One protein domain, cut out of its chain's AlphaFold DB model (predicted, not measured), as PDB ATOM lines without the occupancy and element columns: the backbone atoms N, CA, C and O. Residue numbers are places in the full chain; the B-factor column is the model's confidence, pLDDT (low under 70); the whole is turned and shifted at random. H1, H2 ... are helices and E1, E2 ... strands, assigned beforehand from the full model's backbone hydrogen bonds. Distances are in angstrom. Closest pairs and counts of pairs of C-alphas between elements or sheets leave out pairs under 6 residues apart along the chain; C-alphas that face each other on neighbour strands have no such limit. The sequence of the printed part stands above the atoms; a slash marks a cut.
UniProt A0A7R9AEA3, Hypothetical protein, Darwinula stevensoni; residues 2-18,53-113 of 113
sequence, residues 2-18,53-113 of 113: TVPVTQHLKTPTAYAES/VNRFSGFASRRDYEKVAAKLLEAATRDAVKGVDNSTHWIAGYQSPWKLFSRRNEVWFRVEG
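AT A GLANCE: This is residues 2 to 18 and 53 to 113 of the 113 residues of the protein "Hypothetical protein" of Darwinula stevensoni (UniProt A0A7R9AEA3). One strongly twisted sheet of four antiparallel strands has a single helix, H1, laid slantwise over one face, while the other face bears no named helix. The two inner strands, E3 and E4, make a hairpin in the middle of the sheet, with E1 along one edge and E2 along the other. The printed part has 78 residues, with one named helix and four named strands in the chain order E1, E2, H1, E3, E4; across the sheet the order is E1, E3, E4, E2. The class is mixed, helices and strands, though under half of the residues, 38 of 78, are in named elements. The whole is compact, with a radius of gyration of the C-alphas of 12.9 A and spans of 38 by 28 by 23 A.

HOW THE PARTS SIT: E1, residues 5 to 9, is an edge strand, antiparallel to E3, residues 89 to 93, at 157 degrees; N 7 and O 91 are 2.8 A apart, within hydrogen-bond range. E3 and E4, residues 105 to 111, form an antiparallel hairpin at 152 degrees, with N 90 and O 108 within hydrogen-bond range at 2.9 A. E4 is also antiparallel to the other edge strand, E2, residues 53 to 56, at 167 degrees, with N 56 and O 105 within hydrogen-bond range at 2.9 A. H1, residues 62 to 78, is on the sheet at a height over the sheet of 7.9 A; H1 and the sheet form two layers, a helix on one face of a sheet. H1 lies over E4 and E2; E3 is only just not among them, with 2 of its C-alphas falling on it. It runs slantwise to the strands, at 43 degrees to E4 on the local plane. The closest C-alphas of H1 and E4 are those of Ala 69 and Val 107, 6.0 A apart; those of H1 and E2 are Leu 72 and Asn 54, 6.2 A apart. E2, H1 and E3 form a split strand-helix-strand unit, two strands running the same way with E4 between them, and its crossover is right-handed. In H1 every O i to N i+4 pair is within hydrogen-bond range.

IN THESE COORDINATES: E1 begins at C-alpha 5, (-10.482, 0.517, -10.540). H1 measures 24.5 A from first to last C-alpha, starting at C-alpha 62, (-22.236, 7.782, -4.762). E3 is 13.7 A long and E4, the longest strand with 7 residues, 19.5 A, ending at C-alpha 111, (-7.497, -1.618, 9.662).

THE WHOLE: The two C-alphas farthest apart are those of Ala 80 and Trp 98, 38.9 A. Residues 19 to 52 are not printed, and C-alphas 18 and 53 are 22.0 A apart across the cut. The link from E3 to E4 is long, with 11 residues. Confidence is under 70 at residues 11 to 17, 96 to 102 and 113.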
ATOM      1  N   THR A   2      -6.627  -3.214 -16.129       87.38
ATOM      2  CA  THR A   2      -6.734  -4.054 -14.925       87.38
ATOM      3  C   THR A   2      -8.041  -3.771 -14.194       87.38
ATOM      4  O   THR A   2      -8.724  -2.788 -14.484       87.38
ATOM      5  N   VAL A   3      -8.413  -4.669 -13.287       89.81
ATOM      6  CA  VAL A   3      -9.551  -4.511 -12.380       89.81
ATOM      7  C   VAL A   3      -9.115  -4.930 -10.973       89.81
ATOM      8  O   VAL A   3      -8.278  -5.830 -10.863       89.81
ATOM      9  N   PRO A   4      -9.686  -4.339  -9.911       92.12
ATOM     10  CA  PRO A   4     -10.647  -3.232  -9.937       92.12
ATOM     11  C   PRO A   4      -9.999  -1.879 -10.273       92.12
ATOM     12  O   PRO A   4      -8.784  -1.715 -10.172       92.12
ATOM     13  N   VAL A   5     -10.829  -0.907 -10.648       91.06
ATOM     14  CA  VAL A   5     -10.482   0.517 -10.540       91.06
ATOM     15  C   VAL A   5     -10.894   0.963  -9.147       91.06
ATOM     16  O   VAL A   5     -12.042   0.738  -8.752       91.06
ATOM     17  N   THR A   6      -9.975   1.568  -8.400       93.31
ATOM     18  CA  THR A   6     -10.258   2.053  -7.045       93.31
ATOM     19  C   THR A   6     -10.320   3.568  -7.023       93.31
ATOM     20  O   THR A   6      -9.569   4.213  -7.749       93.31
ATOM     21  N   GLN A   7     -11.153   4.143  -6.164       92.25
ATOM     22  CA  GLN A   7     -11.076   5.559  -5.820       92.25
ATOM     23  C   GLN A   7     -10.814   5.701  -4.325       92.25
ATOM     24  O   GLN A   7     -11.496   5.058  -3.527       92.25
ATOM     25  N   HIS A   8      -9.834   6.525  -3.961       91.94
ATOM     26  CA  HIS A   8      -9.520   6.853  -2.575       91.94
ATOM     27  C   HIS A   8     -10.259   8.135  -2.174       91.94
ATOM     28  O   HIS A   8     -10.026   9.208  -2.737       91.94
ATOM     29  N   LEU A   9     -11.186   8.010  -1.226       89.38
ATOM     30  CA  LEU A   9     -12.043   9.085  -0.740       89.38
ATOM     31  C   LEU A   9     -11.490   9.604   0.589       89.38
ATOM     32  O   LEU A   9     -11.571   8.938   1.622       89.38
ATOM     33  N   LYS A  10     -10.928  10.816   0.541       79.50
ATOM     34  CA  LYS A  10     -10.197  11.446   1.651       79.50
ATOM     35  C   LYS A  10     -11.092  12.092   2.720       79.50
ATOM     36  O   LYS A  10     -10.568  12.643   3.680       79.50
ATOM     37  N   THR A  11     -12.421  12.061   2.561       67.31
ATOM     38  CA  THR A  11     -13.367  12.577   3.563       67.31
ATOM     39  C   THR A  11     -14.482  11.563   3.865       67.31
ATOM     40  O   THR A  11     -15.018  10.955   2.931       67.31
ATOM     41  N   PRO A  12     -14.874  11.372   5.143       58.59
ATOM     42  CA  PRO A  12     -15.854  10.349   5.509       58.59
ATOM     43  C   PRO A  12     -17.328  10.770   5.365       58.59
ATOM     44  O   PRO A  12     -18.171   9.900   5.171       58.59
ATOM     45  N   THR A  13     -17.692  12.060   5.465       52.56
ATOM     46  CA  THR A  13     -19.122  12.432   5.649       52.56
ATOM     47  C   THR A  13     -19.623  13.718   4.990       52.56
ATOM     48  O   THR A  13     -20.798  14.051   5.124       52.56
ATOM     49  N   ALA A  14     -18.821  14.424   4.207       48.44
ATOM     50  CA  ALA A  14     -19.328  15.480   3.341       48.44
ATOM     51  C   ALA A  14     -18.387  15.591   2.157       48.44
ATOM     52  O   ALA A  14     -17.175  15.590   2.355       48.44
ATOM     53  N   TYR A  15     -18.969  15.589   0.956       49.50
ATOM     54  CA  TYR A  15     -18.340  15.967  -0.306       49.50
ATOM     55  C   TYR A  15     -16.808  15.786  -0.324       49.50
ATOM     56  O   TYR A  15     -16.076  16.692   0.050       49.50
ATOM     57  N   ALA A  16     -16.299  14.619  -0.734       56.50
ATOM     58  CA  ALA A  16     -14.895  14.527  -1.128       56.50
ATOM     59  C   ALA A  16     -14.641  15.548  -2.251       56.50
ATOM     60  O   ALA A  16     -14.997  15.300  -3.402       56.50
ATOM     61  N   GLU A  17     -14.105  16.717  -1.886       61.97
ATOM     62  CA  GLU A  17     -13.681  17.775  -2.812       61.97
ATOM     63  C   GLU A  17     -12.580  17.264  -3.745       61.97
ATOM     64  O   GLU A  17     -12.427  17.753  -4.860       61.97
ATOM     65  N   SER A  18     -11.854  16.236  -3.301       73.50
ATOM     66  CA  SER A  18     -10.847  15.528  -4.074       73.50
ATOM     67  C   SER A  18     -10.928  14.021  -3.829       73.50
ATOM     68  O   SER A  18     -11.159  13.551  -2.712       73.50
ATOM     69  N   VAL A  53     -13.800  -5.140   4.139       96.44
ATOM     70  CA  VAL A  53     -14.405  -5.039   2.810       96.44
ATOM     71  C   VAL A  53     -15.879  -5.416   2.867       96.44
ATOM     72  O   VAL A  53     -16.237  -6.483   3.362       96.44
ATOM     73  N   ASN A  54     -16.734  -4.570   2.291       95.38
ATOM     74  CA  ASN A  54     -18.136  -4.895   2.043       95.38
ATOM     75  C   ASN A  54     -18.413  -4.925   0.539       95.38
ATOM     76  O   ASN A  54     -18.150  -3.951  -0.166       95.38
ATOM     77  N   ARG A  55     -18.961  -6.044   0.056       95.06
ATOM     78  CA  ARG A  55     -19.258  -6.294  -1.359       95.06
ATOM     79  C   ARG A  55     -20.747  -6.142  -1.634       95.06
ATOM     80  O   ARG A  55     -21.571  -6.766  -0.972       95.06
ATOM     81  N   PHE A  56     -21.084  -5.434  -2.706       92.12
ATOM     82  CA  PHE A  56     -22.462  -5.253  -3.152       92.12
ATOM     83  C   PHE A  56     -22.587  -5.245  -4.685       92.12
ATOM     84  O   PHE A  56     -21.592  -5.260  -5.414       92.12
ATOM     85  N   SER A  57     -23.826  -5.289  -5.179       88.25
ATOM     86  CA  SER A  57     -24.149  -5.359  -6.611       88.25
ATOM     87  C   SER A  57     -25.055  -4.206  -7.054       88.25
ATOM     88  O   SER A  57     -25.479  -3.395  -6.235       88.25
ATOM     89  N   GLY A  58     -25.346  -4.140  -8.355       82.06
ATOM     90  CA  GLY A  58     -26.147  -3.087  -8.985       82.06
ATOM     91  C   GLY A  58     -25.325  -1.905  -9.509       82.06
ATOM     92  O   GLY A  58     -24.092  -1.885  -9.439       82.06
ATOM     93  N   PHE A  59     -26.023  -0.920 -10.078       75.94
ATOM     94  CA  PHE A  59     -25.429   0.378 -10.386       75.94
ATOM     95  C   PHE A  59     -25.224   1.125  -9.077       75.94
ATOM     96  O   PHE A  59     -26.189   1.460  -8.400       75.94
ATOM     97  N   ALA A  60     -23.966   1.348  -8.718       78.88
ATOM     98  CA  ALA A  60     -23.627   2.072  -7.510       78.88
ATOM     99  C   ALA A  60     -23.549   3.564  -7.827       78.88
ATOM    100  O   ALA A  60     -22.615   4.019  -8.492       78.88
ATOM    101  N   SER A  61     -24.536   4.324  -7.362       84.06
ATOM    102  CA  SER A  61     -24.371   5.765  -7.221       84.06
ATOM    103  C   SER A  61     -23.456   6.062  -6.032       84.06
ATOM    104  O   SER A  61     -23.238   5.215  -5.161       84.06
ATOM    105  N   ARG A  62     -22.969   7.301  -5.940       81.00
ATOM    106  CA  ARG A  62     -22.236   7.782  -4.762       81.00
ATOM    107  C   ARG A  62     -22.984   7.489  -3.452       81.00
ATOM    108  O   ARG A  62     -22.398   6.979  -2.504       81.00
ATOM    109  N   ARG A  63     -24.298   7.729  -3.436       86.25
ATOM    110  CA  ARG A  63     -25.158   7.493  -2.270       86.25
ATOM    111  C   ARG A  63     -25.234   6.015  -1.883       86.25
ATOM    112  O   ARG A  63     -25.437   5.695  -0.714       86.25
ATOM    113  N   ASP A  64     -25.104   5.106  -2.846       89.69
ATOM    114  CA  ASP A  64     -25.102   3.670  -2.559       89.69
ATOM    115  C   ASP A  64     -23.795   3.247  -1.889       89.69
ATOM    116  O   ASP A  64     -23.841   2.508  -0.908       89.69
ATOM    117  N   TYR A  65     -22.654   3.785  -2.337       90.31
ATOM    118  CA  TYR A  65     -21.375   3.596  -1.648       90.31
ATOM    119  C   TYR A  65     -21.416   4.137  -0.214       90.31
ATOM    120  O   TYR A  65     -21.050   3.408   0.701       90.31
ATOM    121  N   GLU A  66     -21.946   5.344   0.007       88.94
ATOM    122  CA  GLU A  66     -22.086   5.941   1.349       88.94
ATOM    123  C   GLU A  66     -22.937   5.064   2.285       88.94
ATOM    124  O   GLU A  66     -22.560   4.798   3.426       88.94
ATOM    125  N   LYS A  67     -24.064   4.530   1.790       91.75
ATOM    126  CA  LYS A  67     -24.906   3.599   2.562       91.75
ATOM    127  C   LYS A  67     -24.177   2.302   2.906       91.75
ATOM    128  O   LYS A  67     -24.360   1.772   4.000       91.75
ATOM    129  N   VAL A  68     -23.410   1.743   1.971       94.12
ATOM    130  CA  VAL A  68     -22.656   0.500   2.195       94.12
ATOM    131  C   VAL A  68     -21.487   0.737   3.153       94.12
ATOM    132  O   VAL A  68     -21.227  -0.116   4.001       94.12
ATOM    133  N   ALA A  69     -20.841   1.901   3.071       93.25
ATOM    134  CA  ALA A  69     -19.786   2.331   3.980       93.25
ATOM    135  C   ALA A  69     -20.299   2.441   5.421       93.25
ATOM    136  O   ALA A  69     -19.743   1.807   6.315       93.25
ATOM    137  N   ALA A  70     -21.421   3.138   5.630       93.25
ATOM    138  CA  ALA A  70     -22.060   3.245   6.942       93.25
ATOM    139  C   ALA A  70     -22.381   1.862   7.533       93.25
ATOM    140  O   ALA A  70     -22.005   1.567   8.665       93.25
ATOM    141  N   LYS A  71     -22.972   0.963   6.733       95.25
ATOM    142  CA  LYS A  71     -23.263  -0.417   7.159       95.25
ATOM    143  C   LYS A  71     -22.014  -1.215   7.533       95.25
ATOM    144  O   LYS A  71     -22.081  -2.055   8.426       95.25
ATOM    145  N   LEU A  72     -20.898  -1.005   6.834       95.94
ATOM    146  CA  LEU A  72     -19.637  -1.679   7.139       95.94
ATOM    147  C   LEU A  72     -19.077  -1.213   8.489       95.94
ATOM    148  O   LEU A  72     -18.670  -2.048   9.292       95.94
ATOM    149  N   LEU A  73     -19.126   0.088   8.774       94.81
ATOM    150  CA  LEU A  73     -18.700   0.644  10.063       94.81
ATOM    151  C   LEU A  73     -19.614   0.211  11.215       94.81
ATOM    152  O   LEU A  73     -19.128  -0.158  12.283       94.81
ATOM    153  N   GLU A  74     -20.931   0.209  10.999       95.56
ATOM    154  CA  GLU A  74     -21.908  -0.309  11.965       95.56
ATOM    155  C   GLU A  74     -21.633  -1.781  12.298       95.56
ATOM    156  O   GLU A  74     -21.624  -2.165  13.468       95.56
ATOM    157  N   ALA A  75     -21.361  -2.605  11.279       96.44
ATOM    158  CA  ALA A  75     -20.994  -4.005  11.468       96.44
ATOM    159  C   ALA A  75     -19.668  -4.156  12.224       96.44
ATOM    160  O   ALA A  75     -19.609  -4.915  13.186       96.44
ATOM    161  N   ALA A  76     -18.639  -3.393  11.847       95.44
ATOM    162  CA  ALA A  76     -17.345  -3.404  12.524       95.44
ATOM    163  C   ALA A  76     -17.463  -3.010  14.006       95.44
ATOM    164  O   ALA A  76     -16.833  -3.625  14.864       95.44
ATOM    165  N   THR A  77     -18.318  -2.029  14.309       95.69
ATOM    166  CA  THR A  77     -18.597  -1.571  15.677       95.69
ATOM    167  C   THR A  77     -19.306  -2.656  16.481       95.69
ATOM    168  O   THR A  77     -18.893  -2.972  17.595       95.69
ATOM    169  N   ARG A  78     -20.355  -3.260  15.908       97.31
ATOM    170  CA  ARG A  78     -21.101  -4.362  16.529       97.31
ATOM    171  C   ARG A  78     -20.198  -5.560  16.827       97.31
ATOM    172  O   ARG A  78     -20.328  -6.161  17.889       97.31
ATOM    173  N   ASP A  79     -19.289  -5.878  15.913       96.81
ATOM    174  CA  ASP A  79     -18.394  -7.032  16.016       96.81
ATOM    175  C   ASP A  79     -17.088  -6.691  16.777       96.81
ATOM    176  O   ASP A  79     -16.177  -7.513  16.853       96.81
ATOM    177  N   ALA A  80     -17.006  -5.488  17.368       95.31
ATOM    178  CA  ALA A  80     -15.883  -4.981  18.160       95.31
ATOM    179  C   ALA A  80     -14.516  -5.052  17.448       95.31
ATOM    180  O   ALA A  80     -13.482  -5.295  18.083       95.31
ATOM    181  N   VAL A  81     -14.499  -4.820  16.131       95.12
ATOM    182  CA  VAL A  81     -13.261  -4.759  15.346       95.12
ATOM    183  C   VAL A  81     -12.453  -3.537  15.780       95.12
ATOM    184  O   VAL A  81     -12.942  -2.408  15.762       95.12
ATOM    185  N   LYS A  82     -11.205  -3.763  16.192       93.69
ATOM    186  CA  LYS A  82     -10.291  -2.706  16.642       93.69
ATOM    187  C   LYS A  82      -9.485  -2.149  15.474       93.69
ATOM    188  O   LYS A  82      -9.280  -2.844  14.488       93.69
ATOM    189  N   GLY A  83      -9.017  -0.908  15.614       94.00
ATOM    190  CA  GLY A  83      -8.078  -0.301  14.665       94.00
ATOM    191  C   GLY A  83      -8.683   0.081  13.313       94.00
ATOM    192  O   GLY A  83      -7.936   0.271  12.361       94.00
ATOM    193  N   VAL A  84     -10.011   0.165  13.192       94.19
ATOM    194  CA  VAL A  84     -10.656   0.602  11.944       94.19
ATOM    195  C   VAL A  84     -10.444   2.103  11.762       94.19
ATOM    196  O   VAL A  84     -10.948   2.904  12.549       94.19
ATOM    197  N   ASP A  85      -9.732   2.481  10.704       91.94
ATOM    198  CA  ASP A  85      -9.575   3.872  10.300       91.94
ATOM    199  C   ASP A  85     -10.809   4.317   9.506       91.94
ATOM    200  O   ASP A  85     -11.060   3.843   8.400       91.94
ATOM    201  N   ASN A  86     -11.586   5.232  10.090       89.44
ATOM    202  CA  ASN A  86     -12.773   5.840   9.480       89.44
ATOM    203  C   ASN A  86     -12.527   7.299   9.037       89.44
ATOM    204  O   ASN A  86     -13.463   8.074   8.854       89.44
ATOM    205  N   SER A  87     -11.271   7.727   8.910       88.31
ATOM    206  CA  SER A  87     -10.945   9.050   8.363       88.31
ATOM    207  C   SER A  87     -11.041   9.083   6.834       88.31
ATOM    208  O   SER A  87     -11.384  10.110   6.248       88.31
ATOM    209  N   THR A  88     -10.786   7.944   6.189       89.25
ATOM    210  CA  THR A  88     -10.787   7.766   4.735       89.25
ATOM    211  C   THR A  88     -11.358   6.398   4.372       89.25
ATOM    212  O   THR A  88     -11.490   5.516   5.221       89.25
ATOM    213  N   HIS A  89     -11.738   6.215   3.110       92.19
ATOM    214  CA  HIS A  89     -12.157   4.909   2.604       92.19
ATOM    215  C   HIS A  89     -11.896   4.777   1.109       92.19
ATOM    216  O   HIS A  89     -11.689   5.763   0.399       92.19
ATOM    217  N   TRP A  90     -11.950   3.544   0.613       93.56
ATOM    218  CA  TRP A  90     -11.860   3.257  -0.810       93.56
ATOM    219  C   TRP A  90     -13.177   2.715  -1.327       93.56
ATOM    220  O   TRP A  90     -13.907   2.005  -0.633       93.56
ATOM    221  N   ILE A  91     -13.438   3.009  -2.594       93.19
ATOM    222  CA  ILE A  91     -14.460   2.328  -3.378       93.19
ATOM    223  C   ILE A  91     -13.797   1.615  -4.546       93.19
ATOM    224  O   ILE A  91     -12.854   2.136  -5.139       93.19
ATOM    225  N   ALA A  92     -14.275   0.421  -4.878       93.12
ATOM    226  CA  ALA A  92     -13.706  -0.391  -5.946       93.12
ATOM    227  C   ALA A  92     -14.788  -0.854  -6.923       93.12
ATOM    228  O   ALA A  92     -15.767  -1.496  -6.533       93.12
ATOM    229  N   GLY A  93     -14.585  -0.554  -8.206       90.25
ATOM    230  CA  GLY A  93     -15.434  -0.991  -9.311       90.25
ATOM    231  C   GLY A  93     -14.716  -2.016 -10.185       90.25
ATOM    232  O   GLY A  93     -13.619  -1.765 -10.683       90.25
ATOM    233  N   TYR A  94     -15.335  -3.178 -10.400       89.00
ATOM    234  CA  TYR A  94     -14.718  -4.279 -11.159       89.00
ATOM    235  C   TYR A  94     -15.146  -4.334 -12.625       89.00
ATOM    236  O   TYR A  94     -14.455  -4.914 -13.458       89.00
ATOM    237  N   GLN A  95     -16.307  -3.780 -12.956       83.00
ATOM    238  CA  GLN A  95     -16.839  -3.797 -14.312       83.00
ATOM    239  C   GLN A  95     -16.733  -2.413 -14.938       83.00
ATOM    240  O   GLN A  95     -16.944  -1.395 -14.281       83.00
ATOM    241  N   SER A  96     -16.460  -2.407 -16.245       69.88
ATOM    242  CA  SER A  96     -16.501  -1.205 -17.077       69.88
ATOM    243  C   SER A  96     -17.842  -0.469 -16.920       69.88
ATOM    244  O   SER A  96     -18.873  -1.142 -16.792       69.88
ATOM    245  N   PRO A  97     -17.862   0.878 -17.010       63.66
ATOM    246  CA  PRO A  97     -19.094   1.671 -16.993       63.66
ATOM    247  C   PRO A  97     -20.165   1.178 -17.978       63.66
ATOM    248  O   PRO A  97     -21.354   1.337 -17.717       63.66
ATOM    249  N   TRP A  98     -19.742   0.529 -19.068       66.81
ATOM    250  CA  TRP A  98     -20.593   0.052 -20.159       66.81
ATOM    251  C   TRP A  98     -21.198  -1.350 -19.948       66.81
ATOM    252  O   TRP A  98     -21.993  -1.797 -20.772       66.81
ATOM    253  N   LYS A  99     -20.852  -2.075 -18.870       64.44
ATOM    254  CA  LYS A  99     -21.465  -3.381 -18.547       64.44
ATOM    255  C   LYS A  99     -22.656  -3.215 -17.597       64.44
ATOM    256  O   LYS A  99     -22.491  -2.764 -16.465       64.44
ATOM    257  N   LEU A 100     -23.841  -3.641 -18.047       56.47
ATOM    258  CA  LEU A 100     -25.121  -3.387 -17.366       56.47
ATOM    259  C   LEU A 100     -25.578  -4.484 -16.375       56.47
ATOM    260  O   LEU A 100     -26.441  -4.213 -15.548       56.47
ATOM    261  N   PHE A 101     -25.001  -5.694 -16.408       57.16
ATOM    262  CA  PHE A 101     -25.425  -6.832 -15.566       57.16
ATOM    263  C   PHE A 101     -24.278  -7.410 -14.713       57.16
ATOM    264  O   PHE A 101     -23.107  -7.283 -15.070       57.16
ATOM    265  N   SER A 102     -24.625  -8.044 -13.582       67.50
ATOM    266  CA  SER A 102     -23.714  -8.722 -12.633       67.50
ATOM    267  C   SER A 102     -22.507  -7.888 -12.187       67.50
ATOM    268  O   SER A 102     -21.360  -8.345 -12.210       67.50
ATOM    269  N   ARG A 103     -22.767  -6.641 -11.781       77.31
ATOM    270  CA  ARG A 103     -21.733  -5.729 -11.280       77.31
ATOM    271  C   ARG A 103     -21.304  -6.106  -9.859       77.31
ATOM    272  O   ARG A 103     -22.135  -6.496  -9.039       77.31
ATOM    273  N   ARG A 104     -20.009  -5.983  -9.582       90.12
ATOM    274  CA  ARG A 104     -19.365  -6.134  -8.277       90.12
ATOM    275  C   ARG A 104     -18.766  -4.779  -7.935       90.12
ATOM    276  O   ARG A 104     -17.931  -4.272  -8.682       90.12
ATOM    277  N   ASN A 105     -19.202  -4.242  -6.809       92.44
ATOM    278  CA  ASN A 105     -18.662  -3.032  -6.218       92.44
ATOM    279  C   ASN A 105     -18.281  -3.334  -4.771       92.44
ATOM    280  O   ASN A 105     -18.879  -4.213  -4.138       92.44
ATOM    281  N   GLU A 106     -17.296  -2.617  -4.254       95.62
ATOM    282  CA  GLU A 106     -16.842  -2.787  -2.877       95.62
ATOM    283  C   GLU A 106     -16.557  -1.450  -2.203       95.62
ATOM    284  O   GLU A 106     -16.222  -0.474  -2.875       95.62
ATOM    285  N   VAL A 107     -16.695  -1.432  -0.876       95.31
ATOM    286  CA  VAL A 107     -16.207  -0.370   0.015       95.31
ATOM    287  C   VAL A 107     -15.161  -0.965   0.943       95.31
ATOM    288  O   VAL A 107     -15.411  -2.031   1.515       95.31
ATOM    289  N   TRP A 108     -14.025  -0.283   1.094       95.88
ATOM    290  CA  TRP A 108     -12.915  -0.715   1.940       95.88
ATOM    291  C   TRP A 108     -12.596   0.333   3.012       95.88
ATOM    292  O   TRP A 108     -12.410   1.504   2.681       95.88
ATOM    293  N   PHE A 109     -12.469  -0.099   4.266       95.06
ATOM    294  CA  PHE A 109     -11.872   0.688   5.352       95.06
ATOM    295  C   PHE A 109     -10.576   0.034   5.791       95.06
ATOM    296  O   PHE A 109     -10.530  -1.188   5.953       95.06
ATOM    297  N   ARG A 110      -9.530   0.834   5.981       95.00
ATOM    298  CA  ARG A 110      -8.250   0.327   6.464       95.00
ATOM    299  C   ARG A 110      -8.385  -0.125   7.919       95.00
ATOM    300  O   ARG A 110      -9.128   0.472   8.697       95.00
ATOM    301  N   VAL A 111      -7.656  -1.174   8.276       94.06
ATOM    302  CA  VAL A 111      -7.497  -1.618   9.662       94.06
ATOM    303  C   VAL A 111      -6.020  -1.617  10.021       94.06
ATOM    304  O   VAL A 111      -5.181  -2.068   9.236       94.06
ATOM    305  N   GLU A 112      -5.697  -1.089  11.196       86.38
ATOM    306  CA  GLU A 112      -4.378  -1.246  11.799       86.38
ATOM    307  C   GLU A 112      -4.147  -2.724  12.143       86.38
ATOM    308  O   GLU A 112      -4.964  -3.349  12.821       86.38
ATOM    309  N   GLY A 113      -3.060  -3.282  11.605       62.12
ATOM    310  CA  GLY A 113      -2.634  -4.657  11.871       62.12
ATOM    311  C   GLY A 113      -1.925  -4.814  13.205       62.12
ATOM    312  O   GLY A 113      -1.339  -3.818  13.685       62.12
TER     313      GLY A 113